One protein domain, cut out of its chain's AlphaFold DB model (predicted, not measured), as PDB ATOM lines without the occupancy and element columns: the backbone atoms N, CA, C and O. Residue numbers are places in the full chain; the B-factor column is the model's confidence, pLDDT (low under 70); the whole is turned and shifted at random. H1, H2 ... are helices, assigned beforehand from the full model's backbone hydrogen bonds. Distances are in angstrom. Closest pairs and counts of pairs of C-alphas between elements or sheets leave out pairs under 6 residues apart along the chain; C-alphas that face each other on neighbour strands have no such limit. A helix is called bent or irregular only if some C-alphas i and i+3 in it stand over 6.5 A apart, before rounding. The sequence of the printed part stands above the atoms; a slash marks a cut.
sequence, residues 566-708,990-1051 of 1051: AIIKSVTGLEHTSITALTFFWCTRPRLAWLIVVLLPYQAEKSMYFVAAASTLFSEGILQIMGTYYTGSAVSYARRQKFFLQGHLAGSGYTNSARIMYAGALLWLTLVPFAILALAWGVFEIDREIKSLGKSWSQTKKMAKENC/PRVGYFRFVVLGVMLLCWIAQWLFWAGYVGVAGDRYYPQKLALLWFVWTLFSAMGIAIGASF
ATOM      1  N   ALA A 566      99.245 148.533  83.104       86.00
ATOM      2  CA  ALA A 566      99.041 147.969  81.770       86.00
ATOM      3  C   ALA A 566      99.903 148.665  80.701       86.00
ATOM      4  O   ALA A 566     100.471 147.992  79.843       86.00
ATOM      5  N   ILE A 567     100.061 149.992  80.781       84.69
ATOM      6  CA  ILE A 567     100.953 150.760  79.900       84.69
ATOM      7  C   ILE A 567     102.403 150.318  80.112       84.69
ATOM      8  O   ILE A 567     103.112 150.065  79.143       84.69
ATOM      9  N   ILE A 568     102.845 150.171  81.358       82.19
ATOM     10  CA  ILE A 568     104.208 149.719  81.668       82.19
ATOM     11  C   ILE A 568     104.423 148.274  81.216       82.19
ATOM     12  O   ILE A 568     105.454 147.969  80.630       82.19
ATOM     13  N   LYS A 569     103.424 147.406  81.398       86.06
ATOM     14  CA  LYS A 569     103.453 146.023  80.911       86.06
ATOM     15  C   LYS A 569     103.606 145.929  79.385       86.06
ATOM     16  O   LYS A 569     104.110 144.928  78.895       86.06
ATOM     17  N   SER A 570     103.185 146.957  78.641       85.44
ATOM     18  CA  SER A 570     103.353 147.019  77.181       85.44
ATOM     19  C   SER A 570     104.776 147.365  76.718       85.44
ATOM     20  O   SER A 570     105.037 147.363  75.518       85.44
ATOM     21  N   VAL A 571     105.693 147.678  77.640       82.19
ATOM     22  CA  VAL A 571     107.113 147.891  77.326       82.19
ATOM     23  C   VAL A 571     107.808 146.532  77.221       82.19
ATOM     24  O   VAL A 571     107.691 145.694  78.117       82.19
ATOM     25  N   THR A 572     108.538 146.321  76.125       79.75
ATOM     26  CA  THR A 572     109.247 145.070  75.829       79.75
ATOM     27  C   THR A 572     110.181 144.708  76.987       79.75
ATOM     28  O   THR A 572     111.013 145.518  77.391       79.75
ATOM     29  N   GLY A 573     110.015 143.507  77.549       76.75
ATOM     30  CA  GLY A 573     110.749 143.036  78.735       76.75
ATOM     31  C   GLY A 573     109.949 143.026  80.047       76.75
ATOM     32  O   GLY A 573     110.357 142.336  80.975       76.75
ATOM     33  N   LEU A 574     108.791 143.700  80.117       80.50
ATOM     34  CA  LEU A 574     107.900 143.727  81.299       80.50
ATOM     35  C   LEU A 574     106.617 142.891  81.129       80.50
ATOM     36  O   LEU A 574     105.702 142.946  81.953       80.50
ATOM     37  N   GLU A 575     106.537 142.095  80.065       84.12
ATOM     38  CA  GLU A 575     105.327 141.369  79.656       84.12
ATOM     39  C   GLU A 575     104.888 140.289  80.660       84.12
ATOM     40  O   GLU A 575     103.702 139.952  80.749       84.12
ATOM     41  N   HIS A 576     105.824 139.772  81.458       83.75
ATOM     42  CA  HIS A 576     105.572 138.704  82.429       83.75
ATOM     43  C   HIS A 576     105.145 139.222  83.805       83.75
ATOM     44  O   HIS A 576     104.585 138.466  84.601       83.75
ATOM     45  N   THR A 577     105.349 140.509  84.103       83.69
ATOM     46  CA  THR A 577     104.967 141.064  85.402       83.69
ATOM     47  C   THR A 577     103.441 141.083  85.540       83.69
ATOM     48  O   THR A 577     102.700 141.513  84.645       83.69
ATOM     49  N   SER A 578     102.931 140.607  86.682       89.31
ATOM     50  CA  SER A 578     101.492 140.664  86.946       89.31
ATOM     51  C   SER A 578     101.035 142.122  87.092       89.31
ATOM     52  O   SER A 578     101.650 142.924  87.798       89.31
ATOM     53  N   ILE A 579      99.924 142.470  86.433       88.06
ATOM     54  CA  ILE A 579      99.347 143.824  86.495       88.06
ATOM     55  C   ILE A 579      99.001 144.175  87.944       88.06
ATOM     56  O   ILE A 579      99.181 145.315  88.356       88.06
ATOM     57  N   THR A 580      98.553 143.196  88.730       85.19
ATOM     58  CA  THR A 580      98.197 143.367  90.142       85.19
ATOM     59  C   THR A 580      99.402 143.758  90.996       85.19
ATOM     60  O   THR A 580      99.316 144.736  91.736       85.19
ATOM     61  N   ALA A 581     100.534 143.055  90.855       86.94
ATOM     62  CA  ALA A 581     101.763 143.387  91.579       86.94
ATOM     63  C   ALA A 581     102.227 144.806  91.245       86.94
ATOM     64  O   ALA A 581     102.483 145.622  92.129       86.94
ATOM     65  N   LEU A 582     102.232 145.139  89.954       88.25
ATOM     66  CA  LEU A 582     102.616 146.463  89.502       88.25
ATOM     67  C   LEU A 582     101.630 147.531  90.011       88.25
ATOM     68  O   LEU A 582     102.045 148.555  90.537       88.25
ATOM     69  N   THR A 583     100.323 147.270  89.974       89.25
ATOM     70  CA  THR A 583      99.287 148.181  90.497       89.25
ATOM     71  C   THR A 583      99.511 148.504  91.974       89.25
ATOM     72  O   THR A 583      99.445 149.672  92.358       89.25
ATOM     73  N   PHE A 584      99.799 147.493  92.797       88.31
ATOM     74  CA  PHE A 584     100.076 147.676  94.221       88.31
ATOM     75  C   PHE A 584     101.426 148.344  94.484       88.31
ATOM     76  O   PHE A 584     101.515 149.198  95.366       88.31
ATOM     77  N   PHE A 585     102.451 148.045  93.686       90.38
ATOM     78  CA  PHE A 585     103.718 148.768  93.746       90.38
ATOM     79  C   PHE A 585     103.503 150.265  93.472       90.38
ATOM     80  O   PHE A 585     103.967 151.115  94.229       90.38
ATOM     81  N   TRP A 586     102.674 150.607  92.484       89.31
ATOM     82  CA  TRP A 586     102.282 151.988  92.170       89.31
ATOM     83  C   TRP A 586     101.399 152.662  93.236       89.31
ATOM     84  O   TRP A 586     101.264 153.893  93.241       89.31
ATOM     85  N   CYS A 587     100.827 151.909  94.180       90.75
ATOM     86  CA  CYS A 587     100.175 152.486  95.358       90.75
ATOM     87  C   CYS A 587     101.181 153.097  96.352       90.75
ATOM     88  O   CYS A 587     100.793 153.988  97.096       90.75
ATOM     89  N   THR A 588     102.461 152.698  96.329       92.44
ATOM     90  CA  THR A 588     103.515 153.277  97.196       92.44
ATOM     91  C   THR A 588     103.995 154.661  96.752       92.44
ATOM     92  O   THR A 588     104.773 155.305  97.456       92.44
ATOM     93  N   ARG A 589     103.592 155.109  95.555       90.00
ATOM     94  CA  ARG A 589     104.074 156.361  94.966       90.00
ATOM     95  C   ARG A 589     103.598 157.569  95.777       90.00
ATOM     96  O   ARG A 589     102.404 157.628  96.078       90.00
ATOM     97  N   PRO A 590     104.472 158.557  96.047       86.12
ATOM     98  CA  PRO A 590     104.066 159.782  96.719       86.12
ATOM     99  C   PRO A 590     102.985 160.517  95.923       86.12
ATOM    100  O   PRO A 590     103.139 160.789  94.730       86.12
ATOM    101  N   ARG A 591     101.880 160.852  96.592       83.38
ATOM    102  CA  ARG A 591     100.753 161.610  96.026       83.38
ATOM    103  C   ARG A 591     100.611 162.928  96.766       83.38
ATOM    104  O   ARG A 591     100.753 162.969  97.979       83.38
ATOM    105  N   LEU A 592     100.287 163.997  96.044       80.69
ATOM    106  CA  LEU A 592      99.972 165.308  96.631       80.69
ATOM    107  C   LEU A 592      98.486 165.455  96.995       80.69
ATOM    108  O   LEU A 592      98.059 166.522  97.419       80.69
ATOM    109  N   ALA A 593      97.685 164.394  96.842       78.62
ATOM    110  CA  ALA A 593      96.243 164.432  97.091       78.62
ATOM    111  C   ALA A 593      95.897 164.822  98.542       78.62
ATOM    112  O   ALA A 593      94.851 165.418  98.785       78.62
ATOM    113  N   TRP A 594      96.794 164.555  99.497       77.88
ATOM    114  CA  TRP A 594      96.637 164.967 100.890       77.88
ATOM    115  C   TRP A 594      96.748 166.489 101.095       77.88
ATOM    116  O   TRP A 594      96.258 166.982 102.104       77.88
ATOM    117  N   LEU A 595      97.303 167.272 100.157       78.69
ATOM    118  CA  LEU A 595      97.325 168.739 100.278       78.69
ATOM    119  C   LEU A 595      95.916 169.347 100.285       78.69
ATOM    120  O   LEU A 595      95.706 170.393 100.887       78.69
ATOM    121  N   ILE A 596      94.922 168.670  99.700       76.56
ATOM    122  CA  ILE A 596      93.513 169.096  99.770       76.56
ATOM    123  C   ILE A 596      93.019 169.123 101.229       76.56
ATOM    124  O   ILE A 596      92.172 169.935 101.591       76.56
ATOM    125  N   VAL A 597      93.608 168.308 102.107       73.69
ATOM    126  CA  VAL A 597      93.323 168.287 103.552       73.69
ATOM    127  C   VAL A 597      93.810 169.560 104.240       73.69
ATOM    128  O   VAL A 597      93.195 170.001 105.204       73.69
ATOM    129  N   VAL A 598      94.874 170.191 103.732       72.75
ATOM    130  CA  VAL A 598      95.328 171.512 104.207       72.75
ATOM    131  C   VAL A 598      94.266 172.573 103.915       72.75
ATOM    132  O   VAL A 598      94.100 173.505 104.694       72.75
ATOM    133  N   LEU A 599      93.537 172.423 102.804       71.50
ATOM    134  CA  LEU A 599      92.529 173.378 102.341       71.50
ATOM    135  C   LEU A 599      91.153 173.165 102.989       71.50
ATOM    136  O   LEU A 599      90.338 174.087 102.992       71.50
ATOM    137  N   LEU A 600      90.908 171.994 103.594       71.44
ATOM    138  CA  LEU A 600      89.654 171.669 104.287       71.44
ATOM    139  C   LEU A 600      89.198 172.751 105.277       71.44
ATOM    140  O   LEU A 600      88.042 173.149 105.198       71.44
ATOM    141  N   PRO A 601      90.044 173.278 106.183       63.97
ATOM    142  CA  PRO A 601      89.616 174.291 107.145       63.97
ATOM    143  C   PRO A 601      89.227 175.620 106.497       63.97
ATOM    144  O   PRO A 601      88.384 176.325 107.037       63.97
ATOM    145  N   TYR A 602      89.832 175.959 105.355       68.12
ATOM    146  CA  TYR A 602      89.530 177.193 104.632       68.12
ATOM    147  C   TYR A 602      88.202 177.098 103.865       68.12
ATOM    148  O   TYR A 602      87.573 178.112 103.584       68.12
ATOM    149  N   GLN A 603      87.752 175.880 103.544       61.50
ATOM    150  CA  GLN A 603      86.546 175.644 102.745       61.50
ATOM    151  C   GLN A 603      85.420 174.897 103.478       61.50
ATOM    152  O   GLN A 603      84.331 174.790 102.923       61.50
ATOM    153  N   ALA A 604      85.629 174.430 104.715       54.88
ATOM    154  CA  ALA A 604      84.638 173.679 105.497       54.88
ATOM    155  C   ALA A 604      83.351 174.472 105.784       54.88
ATOM    156  O   ALA A 604      82.304 173.871 106.007       54.88
ATOM    157  N   GLU A 605      83.404 175.806 105.727       57.03
ATOM    158  CA  GLU A 605      82.219 176.664 105.848       57.03
ATOM    159  C   GLU A 605      81.233 176.462 104.676       57.03
ATOM    160  O   GLU A 605      80.033 176.695 104.812       57.03
ATOM    161  N   LYS A 606      81.718 175.953 103.532       57.72
ATOM    162  CA  LYS A 606      80.904 175.512 102.398       57.72
ATOM    163  C   LYS A 606      80.868 173.985 102.381       57.72
ATOM    164  O   LYS A 606      81.807 173.331 101.932       57.72
ATOM    165  N   SER A 607      79.752 173.411 102.832       57.84
ATOM    166  CA  SER A 607      79.537 171.962 103.007       57.84
ATOM    167  C   SER A 607      79.864 171.082 101.788       57.84
ATOM    168  O   SER A 607      80.057 169.880 101.953       57.84
ATOM    169  N   MET A 608      79.944 171.653 100.583       64.12
ATOM    170  CA  MET A 608      80.247 170.934  99.341       64.12
ATOM    171  C   MET A 608      81.667 170.332  99.335       64.12
ATOM    172  O   MET A 608      81.845 169.151  99.054       64.12
ATOM    173  N   TYR A 609      82.688 171.077  99.777       69.12
ATOM    174  CA  TYR A 609      84.086 170.612  99.706       69.12
ATOM    175  C   TYR A 609      84.445 169.545 100.747       69.12
ATOM    176  O   TYR A 609      85.440 168.830 100.599       69.12
ATOM    177  N   PHE A 610      83.629 169.405 101.794       73.44
ATOM    178  CA  PHE A 610      83.859 168.414 102.840       73.44
ATOM    179  C   PHE A 610      83.779 166.983 102.294       73.44
ATOM    180  O   PHE A 610      84.644 166.160 102.591       73.44
ATOM    181  N   VAL A 611      82.792 166.691 101.439       73.12
ATOM    182  CA  VAL A 611      82.597 165.353 100.851       73.12
ATOM    183  C   VAL A 611      83.736 165.006  99.885       73.12
ATOM    184  O   VAL A 611      84.276 163.894  99.915       73.12
ATOM    185  N   ALA A 612      84.167 165.971  99.071       74.81
ATOM    186  CA  ALA A 612      85.291 165.820  98.148       74.81
ATOM    187  C   ALA A 612      86.617 165.539  98.879       74.81
ATOM    188  O   ALA A 612      87.392 164.651  98.501       74.81
ATOM    189  N   ALA A 613      86.875 166.254  99.971       77.31
ATOM    190  CA  ALA A 613      88.081 166.054 100.757       77.31
ATOM    191  C   ALA A 613      88.034 164.762 101.588       77.31
ATOM    192  O   ALA A 613      89.029 164.036 101.630       77.31
ATOM    193  N   ALA A 614      86.885 164.418 102.179       78.62
ATOM    194  CA  ALA A 614      86.698 163.162 102.905       78.62
ATOM    195  C   ALA A 614      86.874 161.942 101.987       78.62
ATOM    196  O   ALA A 614      87.574 160.994 102.342       78.62
ATOM    197  N   SER A 615      86.315 161.976 100.772       78.44
ATOM    198  CA  SER A 615      86.504 160.906  99.782       78.44
ATOM    199  C   SER A 615      87.955 160.811  99.296       78.44
ATOM    200  O   SER A 615      88.484 159.709  99.118       78.44
ATOM    201  N   THR A 616      88.643 161.949  99.150       81.81
ATOM    202  CA  THR A 616      90.073 161.985  98.822       81.81
ATOM    203  C   THR A 616      90.910 161.356  99.932       81.81
ATOM    204  O   THR A 616      91.696 160.454  99.641       81.81
ATOM    205  N   LEU A 617      90.675 161.738 101.188       80.19
ATOM    206  CA  LEU A 617      91.313 161.153 102.369       80.19
ATOM    207  C   LEU A 617      91.086 159.652 102.479       80.19
ATOM    208  O   LEU A 617      92.035 158.893 102.653       80.19
ATOM    209  N   PHE A 618      89.836 159.219 102.334       82.56
ATOM    210  CA  PHE A 618      89.476 157.809 102.404       82.56
ATOM    211  C   PHE A 618      90.200 156.995 101.330       82.56
ATOM    212  O   PHE A 618      90.801 155.957 101.608       82.56
ATOM    213  N   SER A 619      90.204 157.502 100.097       82.81
ATOM    214  CA  SER A 619      90.895 156.839  98.998       82.81
ATOM    215  C   SER A 619      92.411 156.793  99.192       82.81
ATOM    216  O   SER A 619      93.030 155.791  98.844       82.81
ATOM    217  N   GLU A 620      93.002 157.841  99.773       84.50
ATOM    218  CA  GLU A 620      94.422 157.873 100.112       84.50
ATOM    219  C   GLU A 620      94.722 156.839 101.198       84.50
ATOM    220  O   GLU A 620      95.650 156.057 101.040       84.50
ATOM    221  N   GLY A 621      93.875 156.729 102.224       85.56
ATOM    222  CA  GLY A 621      93.972 155.679 103.239       85.56
ATOM    223  C   GLY A 621      94.011 154.272 102.633       85.56
ATOM    224  O   GLY A 621      94.907 153.495 102.951       85.56
ATOM    225  N   ILE A 622      93.109 153.958 101.694       86.38
ATOM    226  CA  ILE A 622      93.104 152.658 100.994       86.38
ATOM    227  C   ILE A 622      94.409 152.432 100.221       86.38
ATOM    228  O   ILE A 622      94.981 151.341 100.266       86.38
ATOM    229  N   LEU A 623      94.888 153.450  99.506       87.00
ATOM    230  CA  LEU A 623      96.115 153.356  98.716       87.00
ATOM    231  C   LEU A 623      97.349 153.157  99.602       87.00
ATOM    232  O   LEU A 623      98.193 152.327  99.275       87.00
ATOM    233  N   GLN A 624      97.424 153.852 100.738       89.69
ATOM    234  CA  GLN A 624      98.494 153.699 101.726       89.69
ATOM    235  C   GLN A 624      98.458 152.289 102.341       89.69
ATOM    236  O   GLN A 624      99.491 151.626 102.412       89.69
ATOM    237  N   ILE A 625      97.268 151.761 102.669       89.31
ATOM    238  CA  ILE A 625      97.103 150.373 103.136       89.31
ATOM    239  C   ILE A 625      97.646 149.385 102.096       89.31
ATOM    240  O   ILE A 625      98.476 148.542 102.431       89.31
ATOM    241  N   MET A 626      97.266 149.522 100.824       90.19
ATOM    242  CA  MET A 626      97.783 148.659  99.752       90.19
ATOM    243  C   MET A 626      99.300 148.814  99.543       90.19
ATOM    244  O   MET A 626     100.000 147.822  99.338       90.19
ATOM    245  N   GLY A 627      99.827 150.038  99.638       90.31
ATOM    246  CA  GLY A 627     101.262 150.328  99.549       90.31
ATOM    247  C   GLY A 627     102.086 149.741 100.704       90.31
ATOM    248  O   GLY A 627     103.281 149.475 100.541       90.31
ATOM    249  N   THR A 628     101.450 149.463 101.848       93.31
ATOM    250  CA  THR A 628     102.096 148.846 103.020       93.31
ATOM    251  C   THR A 628     102.774 147.532 102.670       93.31
ATOM    252  O   THR A 628     103.864 147.266 103.165       93.31
ATOM    253  N   TYR A 629     102.176 146.725 101.791       93.56
ATOM    254  CA  TYR A 629     102.733 145.425 101.429       93.56
ATOM    255  C   TYR A 629     104.137 145.542 100.817       93.56
ATOM    256  O   TYR A 629     105.056 144.849 101.253       93.56
ATOM    257  N   TYR A 630     104.335 146.447  99.854       93.81
ATOM    258  CA  TYR A 630     105.627 146.624  99.181       93.81
ATOM    259  C   TYR A 630     106.646 147.307 100.087       93.81
ATOM    260  O   TYR A 630     107.769 146.825 100.226       93.81
ATOM    261  N   THR A 631     106.245 148.376 100.773       95.25
ATOM    262  CA  THR A 631     107.132 149.094 101.698       95.25
ATOM    263  C   THR A 631     107.566 148.191 102.861       95.25
ATOM    264  O   THR A 631     108.745 148.118 103.203       95.25
ATOM    265  N   GLY A 632     106.627 147.407 103.399       95.44
ATOM    266  CA  GLY A 632     106.864 146.357 104.389       95.44
ATOM    267  C   GLY A 632     107.770 145.242 103.876       95.44
ATOM    268  O   GLY A 632     108.692 144.829 104.578       95.44
ATOM    269  N   SER A 633     107.560 144.788 102.639       93.81
ATOM    270  CA  SER A 633     108.413 143.778 102.005       93.81
ATOM    271  C   SER A 633     109.850 144.270 101.838       93.81
ATOM    272  O   SER A 633     110.771 143.511 102.123       93.81
ATOM    273  N   ALA A 634     110.055 145.536 101.463       95.50
ATOM    274  CA  ALA A 634     111.387 146.130 101.365       95.50
ATOM    275  C   ALA A 634     112.103 146.152 102.726       95.50
ATOM    276  O   ALA A 634     113.249 145.717 102.824       95.50
ATOM    277  N   VAL A 635     111.424 146.572 103.799       96.56
ATOM    278  CA  VAL A 635     112.006 146.566 105.155       96.56
ATOM    279  C   VAL A 635     112.273 145.145 105.652       96.56
ATOM    280  O   VAL A 635     113.337 144.873 106.205       96.56
ATOM    281  N   SER A 636     111.343 144.213 105.427       94.88
ATOM    282  CA  SER A 636     111.516 142.801 105.793       94.88
ATOM    283  C   SER A 636     112.702 142.173 105.060       94.88
ATOM    284  O   SER A 636     113.504 141.465 105.672       94.88
ATOM    285  N   TYR A 637     112.853 142.482 103.771       94.06
ATOM    286  CA  TYR A 637     113.972 142.036 102.955       94.06
ATOM    287  C   TYR A 637     115.300 142.614 103.456       94.06
ATOM    288  O   TYR A 637     116.195 141.840 103.781       94.06
ATOM    289  N   ALA A 638     115.405 143.933 103.655       94.69
ATOM    290  CA  ALA A 638     116.611 144.550 104.216       94.69
ATOM    291  C   ALA A 638     116.979 144.010 105.601       94.69
ATOM    292  O   ALA A 638     118.159 143.832 105.895       94.69
ATOM    293  N   ARG A 639     115.986 143.700 106.444       94.94
ATOM    294  CA  ARG A 639     116.215 143.066 107.748       94.94
ATOM    295  C   ARG A 639     116.817 141.670 107.594       94.94
ATOM    296  O   ARG A 639     117.789 141.366 108.274       94.94
ATOM    297  N   ARG A 640     116.261 140.833 106.708       89.75
ATOM    298  CA  ARG A 640     116.774 139.475 106.440       89.75
ATOM    299  C   ARG A 640     118.179 139.504 105.837       89.75
ATOM    300  O   ARG A 640     119.017 138.716 106.248       89.75
ATOM    301  N   GLN A 641     118.442 140.454 104.941       87.94
ATOM    302  CA  GLN A 641     119.758 140.658 104.325       87.94
ATOM    303  C   GLN A 641     120.749 141.423 105.215       87.94
ATOM    304  O   GLN A 641     121.876 141.681 104.802       87.94
ATOM    305  N   LYS A 642     120.343 141.818 106.432       91.44
ATOM    306  CA  LYS A 642     121.143 142.630 107.364       91.44
ATOM    307  C   LYS A 642     121.643 143.956 106.763       91.44
ATOM    308  O   LYS A 642     122.608 144.532 107.248       91.44
ATOM    309  N   PHE A 643     120.951 144.508 105.766       92.56
ATOM    310  CA  PHE A 643     121.325 145.765 105.102       92.56
ATOM    311  C   PHE A 643     121.233 147.003 106.003       92.56
ATOM    312  O   PHE A 643     121.815 148.037 105.682       92.56
ATOM    313  N   PHE A 644     120.527 146.906 107.134       92.94
ATOM    314  CA  PHE A 644     120.508 147.952 108.158       92.94
ATOM    315  C   PHE A 644     121.782 147.985 109.019       92.94
ATOM    316  O   PHE A 644     122.010 148.981 109.702       92.94
ATOM    317  N   LEU A 645     122.613 146.935 108.995       90.50
ATOM    318  CA  LEU A 645     123.902 146.929 109.683       90.50
ATOM    319  C   LEU A 645     124.953 147.663 108.843       90.50
ATOM    320  O   LEU A 645     125.022 147.522 107.618       90.50
ATOM    321  N   GLN A 646     125.803 148.442 109.510       85.69
ATOM    322  CA  GLN A 646     126.890 149.166 108.858       85.69
ATOM    323  C   GLN A 646     127.817 148.184 108.112       85.69
ATOM    324  O   GLN A 646     128.006 147.039 108.518       85.69
ATOM    325  N   GLY A 647     128.331 148.603 106.952       82.19
ATOM    326  CA  GLY A 647     129.232 147.794 106.118       82.19
ATOM    327  C   GLY A 647     128.569 146.741 105.215       82.19
ATOM    328  O   GLY A 647     129.143 146.413 104.185       82.19
ATOM    329  N   HIS A 648     127.343 146.283 105.492       84.56
ATOM    330  CA  HIS A 648     126.725 145.178 104.728       84.56
ATOM    331  C   HIS A 648     126.291 145.552 103.303       84.56
ATOM    332  O   HIS A 648     126.129 144.686 102.453       84.56
ATOM    333  N   LEU A 649     126.120 146.847 103.031       88.50
ATOM    334  CA  LEU A 649     125.901 147.370 101.680       88.50
ATOM    335  C   LEU A 649     127.183 147.948 101.056       88.50
ATOM    336  O   LEU A 649     127.095 148.558  99.998       88.50
ATOM    337  N   ALA A 650     128.351 147.867 101.702       83.81
ATOM    338  CA  ALA A 650     129.574 148.480 101.178       83.81
ATOM    339  C   ALA A 650     130.061 147.784  99.890       83.81
ATOM    340  O   ALA A 650     129.821 146.599  99.681       83.81
ATOM    341  N   GLY A 651     130.743 148.533  99.019       81.25
ATOM    342  CA  GLY A 651     131.414 147.987  97.830       81.25
ATOM    343  C   GLY A 651     130.599 147.969  96.532       81.25
ATOM    344  O   GLY A 651     131.159 147.653  95.489       81.25
ATOM    345  N   SER A 652     129.316 148.345  96.547       85.06
ATOM    346  CA  SER A 652     128.529 148.496  95.312       85.06
ATOM    347  C   SER A 652     128.442 149.963  94.868       85.06
ATOM    348  O   SER A 652     128.396 150.871  95.699       85.06
ATOM    349  N   GLY A 653     128.287 150.211  93.566       89.38
ATOM    350  CA  GLY A 653     127.961 151.551  93.054       89.38
ATOM    351  C   GLY A 653     126.571 152.072  93.466       89.38
ATOM    352  O   GLY A 653     126.304 153.262  93.333       89.38
ATOM    353  N   TYR A 654     125.690 151.212  93.997       92.62
ATOM    354  CA  TYR A 654     124.281 151.522  94.308       92.62
ATOM    355  C   TYR A 654     123.991 151.612  95.811       92.62
ATOM    356  O   TYR A 654     122.841 151.770  96.224       92.62
ATOM    357  N   THR A 655     125.029 151.546  96.646       91.06
ATOM    358  CA  THR A 655     124.926 151.496  98.110       91.06
ATOM    359  C   THR A 655     124.111 152.654  98.678       91.06
ATOM    360  O   THR A 655     123.253 152.449  99.537       91.06
ATOM    361  N   ASN A 656     124.344 153.873  98.184       93.31
ATOM    362  CA  ASN A 656     123.632 155.060  98.655       93.31
ATOM    363  C   ASN A 656     122.147 155.009  98.281       93.31
ATOM    364  O   ASN A 656     121.295 155.286  99.121       93.31
ATOM    365  N   SER A 657     121.824 154.579  97.061       94.88
ATOM    366  CA  SER A 657     120.441 154.425  96.608       94.88
ATOM    367  C   SER A 657     119.699 153.353  97.407       94.88
ATOM    368  O   SER A 657     118.573 153.592  97.839       94.88
ATOM    369  N   ALA A 658     120.341 152.215  97.694       94.94
ATOM    370  CA  ALA A 658     119.750 151.159  98.515       94.94
ATOM    371  C   ALA A 658     119.472 151.642  99.944       94.94
ATOM    372  O   ALA A 658     118.375 151.437 100.463       94.94
ATOM    373  N   ARG A 659     120.421 152.360 100.561       94.81
ATOM    374  CA  ARG A 659     120.218 152.973 101.884       94.81
ATOM    375  C   ARG A 659     119.044 153.943 101.886       94.81
ATOM    376  O   ARG A 659     118.203 153.856 102.771       94.81
ATOM    377  N   ILE A 660     118.960 154.823 100.887       95.56
ATOM    378  CA  ILE A 660     117.861 155.787 100.752       95.56
ATOM    379  C   ILE A 660     116.515 155.060 100.586       95.56
ATOM    380  O   ILE A 660     115.546 155.419 101.253       95.56
ATOM    381  N   MET A 661     116.471 153.990  99.781       96.75
ATOM    382  CA  MET A 661     115.266 153.178  99.571       96.75
ATOM    383  C   MET A 661     114.774 152.566 100.886       96.75
ATOM    384  O   MET A 661     113.617 152.747 101.271       96.75
ATOM    385  N   TYR A 662     115.657 151.856 101.593       97.12
ATOM    386  CA  TYR A 662     115.307 151.155 102.827       97.12
ATOM    387  C   TYR A 662     115.041 152.106 103.995       97.12
ATOM    388  O   TYR A 662     114.142 151.838 104.794       97.12
ATOM    389  N   ALA A 663     115.749 153.236 104.073       95.75
ATOM    390  CA  ALA A 663     115.479 154.286 105.050       95.75
ATOM    391  C   ALA A 663     114.109 154.932 104.810       95.75
ATOM    392  O   ALA A 663     113.337 155.084 105.755       95.75
ATOM    393  N   GLY A 664     113.771 155.245 103.554       96.12
ATOM    394  CA  GLY A 664     112.448 155.747 103.183       96.12
ATOM    395  C   GLY A 664     111.335 154.759 103.524       96.12
ATOM    396  O   GLY A 664     110.324 155.143 104.110       96.12
ATOM    397  N   ALA A 665     111.548 153.469 103.245       97.06
ATOM    398  CA  ALA A 665     110.582 152.426 103.572       97.06
ATOM    399  C   ALA A 665     110.360 152.272 105.086       97.06
ATOM    400  O   ALA A 665     109.218 152.189 105.547       97.06
ATOM    401  N   LEU A 666     111.442 152.264 105.870       96.81
ATOM    402  CA  LEU A 666     111.378 152.170 107.326       96.81
ATOM    403  C   LEU A 666     110.701 153.403 107.932       96.81
ATOM    404  O   LEU A 666     109.782 153.261 108.735       96.81
ATOM    405  N   LEU A 667     111.101 154.602 107.498       95.38
ATOM    406  CA  LEU A 667     110.495 155.856 107.938       95.38
ATOM    407  C   LEU A 667     108.989 155.862 107.647       95.38
ATOM    408  O   LEU A 667     108.191 156.153 108.535       95.38
ATOM    409  N   TRP A 668     108.575 155.453 106.447       96.50
ATOM    410  CA  TRP A 668     107.159 155.388 106.092       96.50
ATOM    411  C   TRP A 668     106.378 154.400 106.973       96.50
ATOM    412  O   TRP A 668     105.323 154.765 107.490       96.50
ATOM    413  N   LEU A 669     106.903 153.189 107.220       95.81
ATOM    414  CA  LEU A 669     106.249 152.200 108.095       95.81
ATOM    415  C   LEU A 669     106.090 152.696 109.531       95.81
ATOM    416  O   LEU A 669     105.114 152.344 110.190       95.81
ATOM    417  N   THR A 670     107.026 153.514 110.017       94.62
ATOM    418  CA  THR A 670     106.906 154.116 111.349       94.62
ATOM    419  C   THR A 670     105.868 155.231 111.393       94.62
ATOM    420  O   THR A 670     105.172 155.354 112.394       94.62
ATOM    421  N   LEU A 671     105.722 156.022 110.325       93.81
ATOM    422  CA  LEU A 671     104.851 157.200 110.298       93.81
ATOM    423  C   LEU A 671     103.401 156.887 109.908       93.81
ATOM    424  O   LEU A 671     102.480 157.520 110.427       93.81
ATOM    425  N   VAL A 672     103.172 155.910 109.022       92.38
ATOM    426  CA  VAL A 672     101.832 155.616 108.492       92.38
ATOM    427  C   VAL A 672     100.796 155.244 109.569       92.38
ATOM    428  O   VAL A 672      99.657 155.697 109.441       92.38
ATOM    429  N   PRO A 673     101.114 154.533 110.673       90.75
ATOM    430  CA  PRO A 673     100.137 154.269 111.729       90.75
ATOM    431  C   PRO A 673      99.703 155.554 112.436       90.75
ATOM    432  O   PRO A 673      98.516 155.733 112.695       90.75
ATOM    433  N   PHE A 674     100.632 156.486 112.690       89.38
ATOM    434  CA  PHE A 674     100.300 157.798 113.254       89.38
ATOM    435  C   PHE A 674      99.450 158.614 112.285       89.38
ATOM    436  O   PHE A 674      98.504 159.269 112.710       89.38
ATOM    437  N   ALA A 675      99.746 158.533 110.988       87.44
ATOM    438  CA  ALA A 675      98.969 159.179 109.940       87.44
ATOM    439  C   ALA A 675      97.523 158.650 109.920       87.44
ATOM    440  O   ALA A 675      96.579 159.434 109.937       87.44
ATOM    441  N   ILE A 676      97.342 157.324 109.954       85.75
ATOM    442  CA  ILE A 676      96.026 156.668 109.981       85.75
ATOM    443  C   ILE A 676      95.272 156.998 111.271       85.75
ATOM    444  O   ILE A 676      94.091 157.324 111.206       85.75
ATOM    445  N   LEU A 677      95.934 156.953 112.431       85.62
ATOM    446  CA  LEU A 677      95.321 157.313 113.711       85.62
ATOM    447  C   LEU A 677      94.890 158.777 113.732       85.62
ATOM    448  O   LEU A 677      93.779 159.072 114.161       85.62
ATOM    449  N   ALA A 678      95.728 159.682 113.227       83.69
ATOM    450  CA  ALA A 678      95.390 161.092 113.120       83.69
ATOM    451  C   ALA A 678      94.210 161.305 112.156       83.69
ATOM    452  O   ALA A 678      93.294 162.055 112.472       83.69
ATOM    453  N   LEU A 679      94.150 160.593 111.026       79.88
ATOM    454  CA  LEU A 679      92.988 160.648 110.130       79.88
ATOM    455  C   LEU A 679      91.716 160.098 110.774       79.88
ATOM    456  O   LEU A 679      90.673 160.742 110.696       79.88
ATOM    457  N   ALA A 680      91.791 158.932 111.416       81.69
ATOM    458  CA  ALA A 680      90.653 158.319 112.090       81.69
ATOM    459  C   ALA A 680      90.125 159.239 113.195       81.69
ATOM    460  O   ALA A 680      88.929 159.515 113.247       81.69
ATOM    461  N   TRP A 681      91.024 159.776 114.022       82.56
ATOM    462  CA  TRP A 681      90.682 160.731 115.069       82.56
ATOM    463  C   TRP A 681      89.984 161.967 114.493       82.56
ATOM    464  O   TRP A 681      88.909 162.331 114.960       82.56
ATOM    465  N   GLY A 682      90.532 162.545 113.419       76.44
ATOM    466  CA  GLY A 682      89.937 163.699 112.747       76.44
ATOM    467  C   GLY A 682      88.531 163.409 112.220       76.44
ATOM    468  O   GLY A 682      87.623 164.200 112.433       76.44
ATOM    469  N   VAL A 683      88.317 162.251 111.589       75.69
ATOM    470  CA  VAL A 683      86.997 161.863 111.065       75.69
ATOM    471  C   VAL A 683      85.979 161.630 112.190       75.69
ATOM    472  O   VAL A 683      84.844 162.095 112.088       75.69
ATOM    473  N   PHE A 684      86.360 160.941 113.271       76.19
ATOM    474  CA  PHE A 684      85.442 160.624 114.372       76.19
ATOM    475  C   PHE A 684      85.126 161.822 115.276       76.19
ATOM    476  O   PHE A 684      84.024 161.902 115.821       76.19
ATOM    477  N   GLU A 685      86.064 162.754 115.448       72.31
ATOM    478  CA  GLU A 685      85.850 163.950 116.268       72.31
ATOM    479  C   GLU A 685      84.957 164.970 115.545       72.31
ATOM    480  O   GLU A 685      84.021 165.501 116.147       72.31
ATOM    481  N   ILE A 686      85.129 165.131 114.225       62.31
ATOM    482  CA  ILE A 686      84.280 166.002 113.397       62.31
ATOM    483  C   ILE A 686      82.807 165.539 113.410       62.31
ATOM    484  O   ILE A 686      81.902 166.372 113.473       62.31
ATOM    485  N   ASP A 687      82.531 164.228 113.420       59.50
ATOM    486  CA  ASP A 687      81.151 163.709 113.488       59.50
ATOM    487  C   ASP A 687      80.449 164.061 114.815       59.50
ATOM    488  O   ASP A 687      79.239 164.311 114.839       59.50
ATOM    489  N   ARG A 688      81.199 164.139 115.924       69.19
ATOM    490  CA  ARG A 688      80.640 164.547 117.223       69.19
ATOM    491  C   ARG A 688      80.274 166.028 117.249       69.19
ATOM    492  O   ARG A 688      79.213 166.363 117.776       69.19
ATOM    493  N   GLU A 689      81.096 166.888 116.655       63.50
ATOM    494  CA  GLU A 689      80.843 168.335 116.627       63.50
ATOM    495  C   GLU A 689      79.717 168.718 115.655       63.50
ATOM    496  O   GLU A 689      78.827 169.493 116.009       63.50
ATOM    497  N   ILE A 690      79.660 168.109 114.463       55.28
ATOM    498  CA  ILE A 690      78.590 168.394 113.488       55.28
ATOM    499  C   ILE A 690      77.216 167.994 114.052       55.28
ATOM    500  O   ILE A 690      76.224 168.714 113.884       55.28
ATOM    501  N   LYS A 691      77.141 166.868 114.775       56.97
ATOM    502  CA  LYS A 691      75.895 166.415 115.413       56.97
ATOM    503  C   LYS A 691      75.472 167.282 116.600       56.97
ATOM    504  O   LYS A 691      74.268 167.345 116.870       56.97
ATOM    505  N   SER A 692      76.400 167.941 117.302       56.66
ATOM    506  CA  SER A 692      76.055 168.829 118.424       56.66
ATOM    507  C   SER A 692      75.535 170.184 117.925       56.66
ATOM    508  O   SER A 692      74.468 170.627 118.359       56.66
ATOM    509  N   LEU A 693      76.201 170.774 116.926       50.81
ATOM    510  CA  LEU A 693      75.833 172.068 116.343       50.81
ATOM    511  C   LEU A 693      74.465 172.025 115.647       50.81
ATOM    512  O   LEU A 693      73.634 172.914 115.842       50.81
ATOM    513  N   GLY A 694      74.180 170.951 114.899       50.09
ATOM    514  CA  GLY A 694      72.890 170.782 114.221       50.09
ATOM    515  C   GLY A 694      71.704 170.654 115.184       50.09
ATOM    516  O   GLY A 694      70.615 171.169 114.911       50.09
ATOM    517  N   LYS A 695      71.907 170.012 116.343       58.56
ATOM    518  CA  LYS A 695      70.865 169.880 117.369       58.56
ATOM    519  C   LYS A 695      70.616 171.201 118.096       58.56
ATOM    520  O   LYS A 695      69.447 171.579 118.194       58.56
ATOM    521  N   SER A 696      71.672 171.920 118.500       50.03
ATOM    522  CA  SER A 696      71.549 173.204 119.213       50.03
ATOM    523  C   SER A 696      70.785 174.250 118.389       50.03
ATOM    524  O   SER A 696      69.801 174.820 118.867       50.03
ATOM    525  N   TRP A 697      71.127 174.420 117.104       49.44
ATOM    526  CA  TRP A 697      70.468 175.414 116.245       49.44
ATOM    527  C   TRP A 697      68.978 175.098 116.021       49.44
ATOM    528  O   TRP A 697      68.111 175.978 116.047       49.44
ATOM    529  N   SER A 698      68.638 173.821 115.815       53.94
ATOM    530  CA  SER A 698      67.238 173.420 115.615       53.94
ATOM    531  C   SER A 698      66.374 173.668 116.860       53.94
ATOM    532  O   SER A 698      65.204 174.040 116.729       53.94
ATOM    533  N   GLN A 699      66.963 173.519 118.052       61.09
ATOM    534  CA  GLN A 699      66.290 173.707 119.333       61.09
ATOM    535  C   GLN A 699      66.032 175.189 119.621       61.09
ATOM    536  O   GLN A 699      64.878 175.553 119.843       61.09
ATOM    537  N   THR A 700      67.027 176.069 119.455       56.41
ATOM    538  CA  THR A 700      66.853 177.524 119.658       56.41
ATOM    539  C   THR A 700      65.773 178.116 118.747       56.41
ATOM    540  O   THR A 700      64.960 178.939 119.174       56.41
ATOM    541  N   LYS A 701      65.686 177.650 117.493       59.56
ATOM    542  CA  LYS A 701      64.639 178.080 116.547       59.56
ATOM    543  C   LYS A 701      63.241 177.604 116.952       59.56
ATOM    544  O   LYS A 701      62.260 178.318 116.728       59.56
ATOM    545  N   LYS A 702      63.137 176.391 117.500       67.62
ATOM    546  CA  LYS A 702      61.871 175.821 117.972       67.62
ATOM    547  C   LYS A 702      61.375 176.570 119.212       67.62
ATOM    548  O   LYS A 702      60.226 177.004 119.216       67.62
ATOM    549  N   MET A 703      62.264 176.839 120.166       61.12
ATOM    550  CA  MET A 703      61.954 177.558 121.405       61.12
ATOM    551  C   MET A 703      61.505 178.997 121.151       61.12
ATOM    552  O   MET A 703      60.454 179.400 121.636       61.12
ATOM    553  N   ALA A 704      62.206 179.759 120.302       59.41
ATOM    554  CA  ALA A 704      61.789 181.127 119.965       59.41
ATOM    555  C   ALA A 704      60.381 181.178 119.336       59.41
ATOM    556  O   ALA A 704      59.597 182.092 119.602       59.41
ATOM    557  N   LYS A 705      60.027 180.173 118.522       66.25
ATOM    558  CA  LYS A 705      58.703 180.073 117.892       66.25
ATOM    559  C   LYS A 705      57.612 179.697 118.899       66.25
ATOM    560  O   LYS A 705      56.528 180.274 118.845       66.25
ATOM    561  N   GLU A 706      57.881 178.736 119.779       70.12
ATOM    562  CA  GLU A 706      56.933 178.280 120.802       70.12
ATOM    563  C   GLU A 706      56.690 179.372 121.853       70.12
ATOM    564  O   GLU A 706      55.536 179.696 122.136       70.12
ATOM    565  N   ASN A 707      57.744 180.054 122.307       65.94
ATOM    566  CA  ASN A 707      57.650 181.166 123.255       65.94
ATOM    567  C   ASN A 707      56.892 182.373 122.683       65.94
ATOM    568  O   ASN A 707      56.030 182.937 123.357       65.94
ATOM    569  N   CYS A 708      57.129 182.733 121.415       64.56
ATOM    570  CA  CYS A 708      56.373 183.797 120.749       64.56
ATOM    571  C   CYS A 708      54.887 183.428 120.577       64.56
ATOM    572  O   CYS A 708      54.010 184.280 120.738       64.56
ATOM    573  N   PRO A 990      91.644 176.398 120.261       61.53
ATOM    574  CA  PRO A 990      93.094 176.217 120.143       61.53
ATOM    575  C   PRO A 990      93.525 174.746 120.005       61.53
ATOM    576  O   PRO A 990      94.594 174.474 119.452       61.53
ATOM    577  N   ARG A 991      92.710 173.774 120.448       65.31
ATOM    578  CA  ARG A 991      93.030 172.339 120.308       65.31
ATOM    579  C   ARG A 991      92.949 171.874 118.857       65.31
ATOM    580  O   ARG A 991      93.788 171.087 118.417       65.31
ATOM    581  N   VAL A 992      92.001 172.424 118.101       66.88
ATOM    582  CA  VAL A 992      91.807 172.105 116.682       66.88
ATOM    583  C   VAL A 992      92.987 172.613 115.848       66.88
ATOM    584  O   VAL A 992      93.448 171.922 114.941       66.88
ATOM    585  N   GLY A 993      93.543 173.783 116.187       73.00
ATOM    586  CA  GLY A 993      94.749 174.321 115.547       73.00
ATOM    587  C   GLY A 993      95.963 173.400 115.693       73.00
ATOM    588  O   GLY A 993      96.609 173.064 114.703       73.00
ATOM    589  N   TYR A 994      96.237 172.926 116.912       76.25
ATOM    590  CA  TYR A 994      97.359 172.020 117.178       76.25
ATOM    591  C   TYR A 994      97.220 170.682 116.441       76.25
ATOM    592  O   TYR A 994      98.163 170.217 115.801       76.25
ATOM    593  N   PHE A 995      96.026 170.088 116.477       76.06
ATOM    594  CA  PHE A 995      95.745 168.844 115.769       76.06
ATOM    595  C   PHE A 995      96.004 168.966 114.259       76.06
ATOM    596  O   PHE A 995      96.619 168.078 113.666       76.06
ATOM    597  N   ARG A 996      95.637 170.104 113.647       76.69
ATOM    598  CA  ARG A 996      95.928 170.389 112.231       76.69
ATOM    599  C   ARG A 996      97.426 170.352 111.942       76.69
ATOM    600  O   ARG A 996      97.835 169.679 111.003       76.69
ATOM    601  N   PHE A 997      98.250 171.015 112.755       81.12
ATOM    602  CA  PHE A 997      99.705 171.001 112.557       81.12
ATOM    603  C   PHE A 997     100.296 169.593 112.661       81.12
ATOM    604  O   PHE A 997     101.163 169.240 111.864       81.12
ATOM    605  N   VAL A 998      99.802 168.771 113.590       82.75
ATOM    606  CA  VAL A 998     100.262 167.383 113.744       82.75
ATOM    607  C   VAL A 998      99.879 166.534 112.531       82.75
ATOM    608  O   VAL A 998     100.743 165.861 111.975       82.75
ATOM    609  N   VAL A 999      98.621 166.595 112.073       83.12
ATOM    610  CA  VAL A 999      98.164 165.855 110.879       83.12
ATOM    611  C   VAL A 999      98.982 166.260 109.651       83.12
ATOM    612  O   VAL A 999      99.469 165.392 108.926       83.12
ATOM    613  N   LEU A1000      99.176 167.564 109.432       84.56
ATOM    614  CA  LEU A1000      99.942 168.074 108.293       84.56
ATOM    615  C   LEU A1000     101.416 167.679 108.360       84.56
ATOM    616  O   LEU A1000     101.976 167.252 107.352       84.56
ATOM    617  N   GLY A1001     102.024 167.765 109.545       88.25
ATOM    618  CA  GLY A1001     103.400 167.338 109.767       88.25
ATOM    619  C   GLY A1001     103.582 165.856 109.457       88.25
ATOM    620  O   GLY A1001     104.435 165.496 108.652       88.25
ATOM    621  N   VAL A1002     102.743 164.987 110.026       89.56
ATOM    622  CA  VAL A1002     102.848 163.535 109.816       89.56
ATOM    623  C   VAL A1002     102.601 163.155 108.350       89.56
ATOM    624  O   VAL A1002     103.353 162.351 107.803       89.56
ATOM    625  N   MET A1003     101.615 163.761 107.679       87.38
ATOM    626  CA  MET A1003     101.346 163.492 106.258       87.38
ATOM    627  C   MET A1003     102.485 163.948 105.344       87.38
ATOM    628  O   MET A1003     102.879 163.206 104.442       87.38
ATOM    629  N   LEU A1004     103.057 165.129 105.600       89.56
ATOM    630  CA  LEU A1004     104.217 165.623 104.863       89.56
ATOM    631  C   LEU A1004     105.419 164.688 105.033       89.56
ATOM    632  O   LEU A1004     106.105 164.377 104.063       89.56
ATOM    633  N   LEU A1005     105.654 164.196 106.248       91.75
ATOM    634  CA  LEU A1005     106.741 163.262 106.524       91.75
ATOM    635  C   LEU A1005     106.523 161.899 105.855       91.75
ATOM    636  O   LEU A1005     107.464 161.362 105.275       91.75
ATOM    637  N   CYS A1006     105.294 161.368 105.859       92.50
ATOM    638  CA  CYS A1006     104.942 160.175 105.079       92.50
ATOM    639  C   CYS A1006     105.225 160.383 103.586       92.50
ATOM    640  O   CYS A1006     105.772 159.499 102.931       92.50
ATOM    641  N   TRP A1007     104.896 161.561 103.051       92.56
ATOM    642  CA  TRP A1007     105.156 161.909 101.656       92.56
ATOM    643  C   TRP A1007     106.659 161.981 101.345       92.56
ATOM    644  O   TRP A1007     107.101 161.401 100.353       92.56
ATOM    645  N   ILE A1008     107.464 162.607 102.213       93.69
ATOM    646  CA  ILE A1008     108.934 162.616 102.099       93.69
ATOM    647  C   ILE A1008     109.483 161.184 102.146       93.69
ATOM    648  O   ILE A1008     110.318 160.818 101.324       93.69
ATOM    649  N   ALA A1009     108.984 160.348 103.058       95.56
ATOM    650  CA  ALA A1009     109.412 158.959 103.187       95.56
ATOM    651  C   ALA A1009     109.131 158.139 101.914       95.56
ATOM    652  O   ALA A1009     109.991 157.382 101.463       95.56
ATOM    653  N   GLN A1010     107.971 158.346 101.279       94.69
ATOM    654  CA  GLN A1010     107.638 157.742  99.983       94.69
ATOM    655  C   GLN A1010     108.570 158.217  98.862       94.69
ATOM    656  O   GLN A1010     108.957 157.416  98.012       94.69
ATOM    657  N   TRP A1011     108.964 159.493  98.855       94.88
ATOM    658  CA  TRP A1011     109.959 159.996  97.903       94.88
ATOM    659  C   TRP A1011     111.334 159.385  98.115       94.88
ATOM    660  O   TRP A1011     111.953 158.985  97.136       94.88
ATOM    661  N   LEU A1012     111.797 159.271  99.362       95.88
ATOM    662  CA  LEU A1012     113.059 158.601  99.676       95.88
ATOM    663  C   LEU A1012     113.020 157.145  99.204       95.88
ATOM    664  O   LEU A1012     113.921 156.703  98.497       95.88
ATOM    665  N   PHE A1013     111.932 156.427  99.491       96.44
ATOM    666  CA  PHE A1013     111.742 155.066  99.001       96.44
ATOM    667  C   PHE A1013     111.859 154.986  97.471       96.44
ATOM    668  O   PHE A1013     112.646 154.191  96.958       96.44
ATOM    669  N   TRP A1014     111.143 155.841  96.736       94.62
ATOM    670  CA  TRP A1014     111.158 155.834  95.271       94.62
ATOM    671  C   TRP A1014     112.481 156.303  94.665       94.62
ATOM    672  O   TRP A1014     112.959 155.681  93.722       94.62
ATOM    673  N   ALA A1015     113.094 157.363  95.188       93.38
ATOM    674  CA  ALA A1015     114.385 157.858  94.715       93.38
ATOM    675  C   ALA A1015     115.477 156.799  94.901       93.38
ATOM    676  O   ALA A1015     116.272 156.546  93.996       93.38
ATOM    677  N   GLY A1016     115.464 156.127  96.055       95.06
ATOM    678  CA  GLY A1016     116.334 154.995  96.311       95.06
ATOM    679  C   GLY A1016     116.053 153.824  95.371       95.06
ATOM    680  O   GLY A1016     116.982 153.318  94.753       95.06
ATOM    681  N   TYR A1017     114.784 153.439  95.199       94.62
ATOM    682  CA  TYR A1017     114.387 152.358  94.292       94.62
ATOM    683  C   TYR A1017     114.843 152.610  92.852       94.62
ATOM    684  O   TYR A1017     115.451 151.732  92.250       94.62
ATOM    685  N   VAL A1018     114.613 153.812  92.313       92.38
ATOM    686  CA  VAL A1018     115.050 154.184  90.959       92.38
ATOM    687  C   VAL A1018     116.572 154.129  90.849       92.38
ATOM    688  O   VAL A1018     117.091 153.590  89.875       92.38
ATOM    689  N   GLY A1019     117.292 154.622  91.859       92.81
ATOM    690  CA  GLY A1019     118.753 154.557  91.878       92.81
ATOM    691  C   GLY A1019     119.293 153.124  91.928       92.81
ATOM    692  O   GLY A1019     120.250 152.816  91.224       92.81
ATOM    693  N   VAL A1020     118.667 152.232  92.703       92.44
ATOM    694  CA  VAL A1020     119.051 150.809  92.766       92.44
ATOM    695  C   VAL A1020     118.693 150.082  91.477       92.44
ATOM    696  O   VAL A1020     119.506 149.326  90.955       92.44
ATOM    697  N   ALA A1021     117.493 150.298  90.943       90.31
ATOM    698  CA  ALA A1021     117.063 149.667  89.702       90.31
ATOM    699  C   ALA A1021     117.916 150.131  88.506       90.31
ATOM    700  O   ALA A1021     118.157 149.348  87.580       90.31
ATOM    701  N   GLY A1022     118.421 151.370  88.555       89.44
ATOM    702  CA  GLY A1022     119.274 151.960  87.531       89.44
ATOM    703  C   GLY A1022     118.615 151.862  86.159       89.44
ATOM    704  O   GLY A1022     117.432 152.152  85.997       89.44
ATOM    705  N   ASP A1023     119.359 151.356  85.182       83.94
ATOM    706  CA  ASP A1023     118.917 151.250  83.783       83.94
ATOM    707  C   ASP A1023     117.774 150.246  83.574       83.94
ATOM    708  O   ASP A1023     117.086 150.298  82.556       83.94
ATOM    709  N   ARG A1024     117.524 149.345  84.542       81.06
ATOM    710  CA  ARG A1024     116.355 148.447  84.492       81.06
ATOM    711  C   ARG A1024     115.051 149.213  84.708       81.06
ATOM    712  O   ARG A1024     114.000 148.777  84.249       81.06
ATOM    713  N   TYR A1025     115.115 150.358  85.386       77.94
ATOM    714  CA  TYR A1025     114.005 151.291  85.506       77.94
ATOM    715  C   TYR A1025     114.182 152.403  84.473       77.94
ATOM    716  O   TYR A1025     114.475 153.547  84.807       77.94
ATOM    717  N   TYR A1026     114.013 152.066  83.195       73.00
ATOM    718  CA  TYR A1026     113.872 153.062  82.137       73.00
ATOM    719  C   TYR A1026     112.389 153.156  81.774       73.00
ATOM    720  O   TYR A1026     111.889 152.305  81.032       73.00
ATOM    721  N   PRO A1027     111.631 154.144  82.293       65.31
ATOM    722  CA  PRO A1027     110.248 154.334  81.894       65.31
ATOM    723  C   PRO A1027     110.264 154.850  80.458       65.31
ATOM    724  O   PRO A1027     110.286 156.058  80.203       65.31
ATOM    725  N   GLN A1028     110.274 153.935  79.491       62.69
ATOM    726  CA  GLN A1028     109.984 154.297  78.118       62.69
ATOM    727  C   GLN A1028     108.610 154.976  78.134       62.69
ATOM    728  O   GLN A1028     107.636 154.423  78.643       62.69
ATOM    729  N   LYS A1029     108.548 156.214  77.626       74.25
ATOM    730  CA  LYS A1029     107.371 157.102  77.684       74.25
ATOM    731  C   LYS A1029     107.096 157.734  79.062       74.25
ATOM    732  O   LYS A1029     105.941 157.889  79.457       74.25
ATOM    733  N   LEU A1030     108.133 158.204  79.761       76.44
ATOM    734  CA  LEU A1030     108.003 159.017  80.985       76.44
ATOM    735  C   LEU A1030     107.040 160.211  80.804       76.44
ATOM    736  O   LEU A1030     106.232 160.493  81.687       76.44
ATOM    737  N   ALA A1031     107.041 160.829  79.617       74.06
ATOM    738  CA  ALA A1031     106.082 161.866  79.232       74.06
ATOM    739  C   ALA A1031     104.622 161.371  79.220       74.06
ATOM    740  O   ALA A1031     103.738 162.073  79.703       74.06
ATOM    741  N   LEU A1032     104.361 160.150  78.735       76.94
ATOM    742  CA  LEU A1032     103.022 159.551  78.743       76.94
ATOM    743  C   LEU A1032     102.571 159.233  80.173       76.94
ATOM    744  O   LEU A1032     101.440 159.530  80.533       76.94
ATOM    745  N   LEU A1033     103.457 158.680  81.004       74.06
ATOM    746  CA  LEU A1033     103.178 158.421  82.422       74.06
ATOM    747  C   LEU A1033     102.885 159.712  83.194       74.06
ATOM    748  O   LEU A1033     101.949 159.757  83.992       74.06
ATOM    749  N   TRP A1034     103.654 160.773  82.941       78.50
ATOM    750  CA  TRP A1034     103.404 162.093  83.517       78.50
ATOM    751  C   TRP A1034     102.086 162.693  83.017       78.50
ATOM    752  O   TRP A1034     101.323 163.234  83.816       78.50
ATOM    753  N   PHE A1035     101.776 162.541  81.727       78.81
ATOM    754  CA  PHE A1035     100.523 163.004  81.135       78.81
ATOM    755  C   PHE A1035      99.311 162.283  81.728       78.81
ATOM    756  O   PHE A1035      98.395 162.941  82.212       78.81
ATOM    757  N   VAL A1036      99.324 160.945  81.767       74.81
ATOM    758  CA  VAL A1036      98.256 160.135  82.375       74.81
ATOM    759  C   VAL A1036      98.077 160.536  83.837       74.81
ATOM    760  O   VAL A1036      96.958 160.759  84.289       74.81
ATOM    761  N   TRP A1037      99.170 160.714  84.577       72.12
ATOM    762  CA  TRP A1037      99.098 161.137  85.971       72.12
ATOM    763  C   TRP A1037      98.500 162.536  86.146       72.12
ATOM    764  O   TRP A1037      97.617 162.717  86.981       72.12
ATOM    765  N   THR A1038      98.936 163.506  85.345       74.38
ATOM    766  CA  THR A1038      98.414 164.879  85.380       74.38
ATOM    767  C   THR A1038      96.937 164.901  85.007       74.38
ATOM    768  O   THR A1038      96.143 165.517  85.713       74.38
ATOM    769  N   LEU A1039      96.547 164.155  83.972       78.00
ATOM    770  CA  LEU A1039      95.164 164.032  83.523       78.00
ATOM    771  C   LEU A1039      94.269 163.415  84.604       78.00
ATOM    772  O   LEU A1039      93.213 163.963  84.897       78.00
ATOM    773  N   PHE A1040      94.683 162.315  85.239       71.06
ATOM    774  CA  PHE A1040      93.878 161.671  86.281       71.06
ATOM    775  C   PHE A1040      93.859 162.447  87.599       71.06
ATOM    776  O   PHE A1040      92.836 162.442  88.283       71.06
ATOM    777  N   SER A1041      94.941 163.143  87.951       69.12
ATOM    778  CA  SER A1041      94.942 164.099  89.065       69.12
ATOM    779  C   SER A1041      93.991 165.265  88.783       69.12
ATOM    780  O   SER A1041      93.167 165.589  89.634       69.12
ATOM    781  N   ALA A1042      94.029 165.836  87.575       69.75
ATOM    782  CA  ALA A1042      93.133 166.910  87.152       69.75
ATOM    783  C   ALA A1042      91.668 166.453  87.092       69.75
ATOM    784  O   ALA A1042      90.799 167.140  87.618       69.75
ATOM    785  N   MET A1043      91.382 165.268  86.540       70.81
ATOM    786  CA  MET A1043      90.043 164.669  86.559       70.81
ATOM    787  C   MET A1043      89.584 164.356  87.981       70.81
ATOM    788  O   MET A1043      88.422 164.564  88.296       70.81
ATOM    789  N   GLY A1044      90.473 163.876  88.854       62.75
ATOM    790  CA  GLY A1044      90.156 163.636  90.259       62.75
ATOM    791  C   GLY A1044      89.747 164.917  90.984       62.75
ATOM    792  O   GLY A1044      88.768 164.903  91.723       62.75
ATOM    793  N   ILE A1045      90.452 166.023  90.719       65.00
ATOM    794  CA  ILE A1045      90.101 167.357  91.225       65.00
ATOM    795  C   ILE A1045      88.782 167.839  90.607       65.00
ATOM    796  O   ILE A1045      87.912 168.284  91.343       65.00
ATOM    797  N   ALA A1046      88.596 167.716  89.290       64.69
ATOM    798  CA  ALA A1046      87.396 168.185  88.592       64.69
ATOM    799  C   ALA A1046      86.131 167.414  89.001       64.69
ATOM    800  O   ALA A1046      85.104 168.025  89.280       64.69
ATOM    801  N   ILE A1047      86.215 166.083  89.096       63.88
ATOM    802  CA  ILE A1047      85.121 165.233  89.577       63.88
ATOM    803  C   ILE A1047      84.853 165.540  91.049       63.88
ATOM    804  O   ILE A1047      83.704 165.742  91.426       63.88
ATOM    805  N   GLY A1048      85.905 165.634  91.869       54.12
ATOM    806  CA  GLY A1048      85.782 166.020  93.271       54.12
ATOM    807  C   GLY A1048      85.137 167.394  93.463       54.12
ATOM    808  O   GLY A1048      84.377 167.554  94.400       54.12
ATOM    809  N   ALA A1049      85.389 168.355  92.573       55.34
ATOM    810  CA  ALA A1049      84.778 169.684  92.610       55.34
ATOM    811  C   ALA A1049      83.344 169.726  92.042       55.34
ATOM    812  O   ALA A1049      82.636 170.704  92.262       55.34
ATOM    813  N   SER A1050      82.928 168.705  91.283       56.00
ATOM    814  CA  SER A1050      81.578 168.608  90.705       56.00
ATOM    815  C   SER A1050      80.545 167.939  91.623       56.00
ATOM    816  O   SER A1050      79.349 168.071  91.371       56.00
ATOM    817  N   PHE A1051      81.008 167.229  92.658       46.91
ATOM    818  CA  PHE A1051      80.198 166.699  93.761       46.91
ATOM    819  C   PHE A1051      80.229 167.669  94.941       46.91
ATOM    820  O   PHE A1051      79.186 167.778  95.623       46.91
TER     821      PHE A1051
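This is residues 566 to 708 and 990 to 1051 of the 1051 residues of an uncharacterized protein of Phialocephala subalpina (UniProt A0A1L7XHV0). Two long helices, H4 and H6, and the first arm of a third, H5a, make the core, H6 side by side with H5a and H4 crossing H5a at a slant, while the second arm, H5b, runs far out of this body and sticks out with residues 684 to 708. Short H3 folds back on the first part of H4, H2 packs across H4, and H7 meets H4 with residues 1048 to 1049 alone. The printed part has 205 residues with seven named helices, H1 to H7 in chain order, and no named strand: all helix. It is loose, with a radius of gyration of the C-alphas of 22.0 A, and spans 85 by 38 by 24 A, the arm making much of the length; the body without the free stretches spans 57 by 38 by 22 A.

H5, residues 655 to 708, was assigned as one helix by its hydrogen bonds but is bent, C-alphas 670 and 673 being 6.8 A apart; its arms H5a, residues 655 to 670, and H5b, residues 673 to 708, stand at a shallow tilt of 34.9 degrees, only just short of steep. H6, residues 990 to 1024, touches H5a at a shallow tilt of 31 degrees, opposite ways; the closest C-alphas, of Met 661 and Gly 1016, are 3.9 A apart. H5b touches H6 with residues 674 to 679 alone, closest at the C-alphas of Ala 675 and Val 1002, 5.8 A. The hub, H4, residues 608 to 640, touches H5a at a steep tilt of 53 degrees, opposite ways, with the C-alphas of Thr 631 and Ala 665 closest at 5.1 A. H2, residues 579 to 588, touches H4 about perpendicular at 76 degrees, with Thr 588 and Gly 627 closest at 4.4 A between C-alphas. H3, residues 595 to 603, forms a helical hairpin with H4, the closest C-alphas, of Ile 596 and Ala 613, being 6.3 A apart. H7, residues 1030 to 1050, touches H4 at 37 degrees, only just steep, with the C-alphas of Ala 612 and Gly 1048 closest at 4.9 A. H1, residues 566 to 569, is close to but not clearly touching H2, with the C-alphas of Ala 566 and Ile 579 closest at 6.3 A. Every O i to N i+4 pair is within hydrogen-bond range in H5a and H7, against 5 of 6 in H2, 26 of 29 in H4, 30 of 32 in H5b, 29 of 31 in H6 and 2 of 5 in H3, where 5 of 6 O i to N i+3 pairs are; H1 is too short for an O i to N i+4 pair.

H5b measures 53.6 A from C-alpha 673 to C-alpha 708 at (56.373, 183.797, 120.749), H6 50.8 A, H4 48.7 A, H7 29.7 A and H5a 22.5 A. H1 begins at C-alpha 566 (99.041, 147.969, 81.770). H6 is irregular, C-alphas 1020 and 1023 being 9.0 A apart, and H3 only just so, C-alphas 598 and 601 being 7.0 A apart.

The C-alphas of Gly 651 and Cys 708, the two farthest apart, are 86.2 A apart. Residues 709 to 989 are not printed, and C-alphas 708 and 990 are 37.5 A apart across the cut. The link from H4 to H5, 14 residues, is long. The mean pLDDT of the printed part is 80.2, and 46 residues are under 70, among them 601 to 609, 686 to 705 and 1044 to 1051.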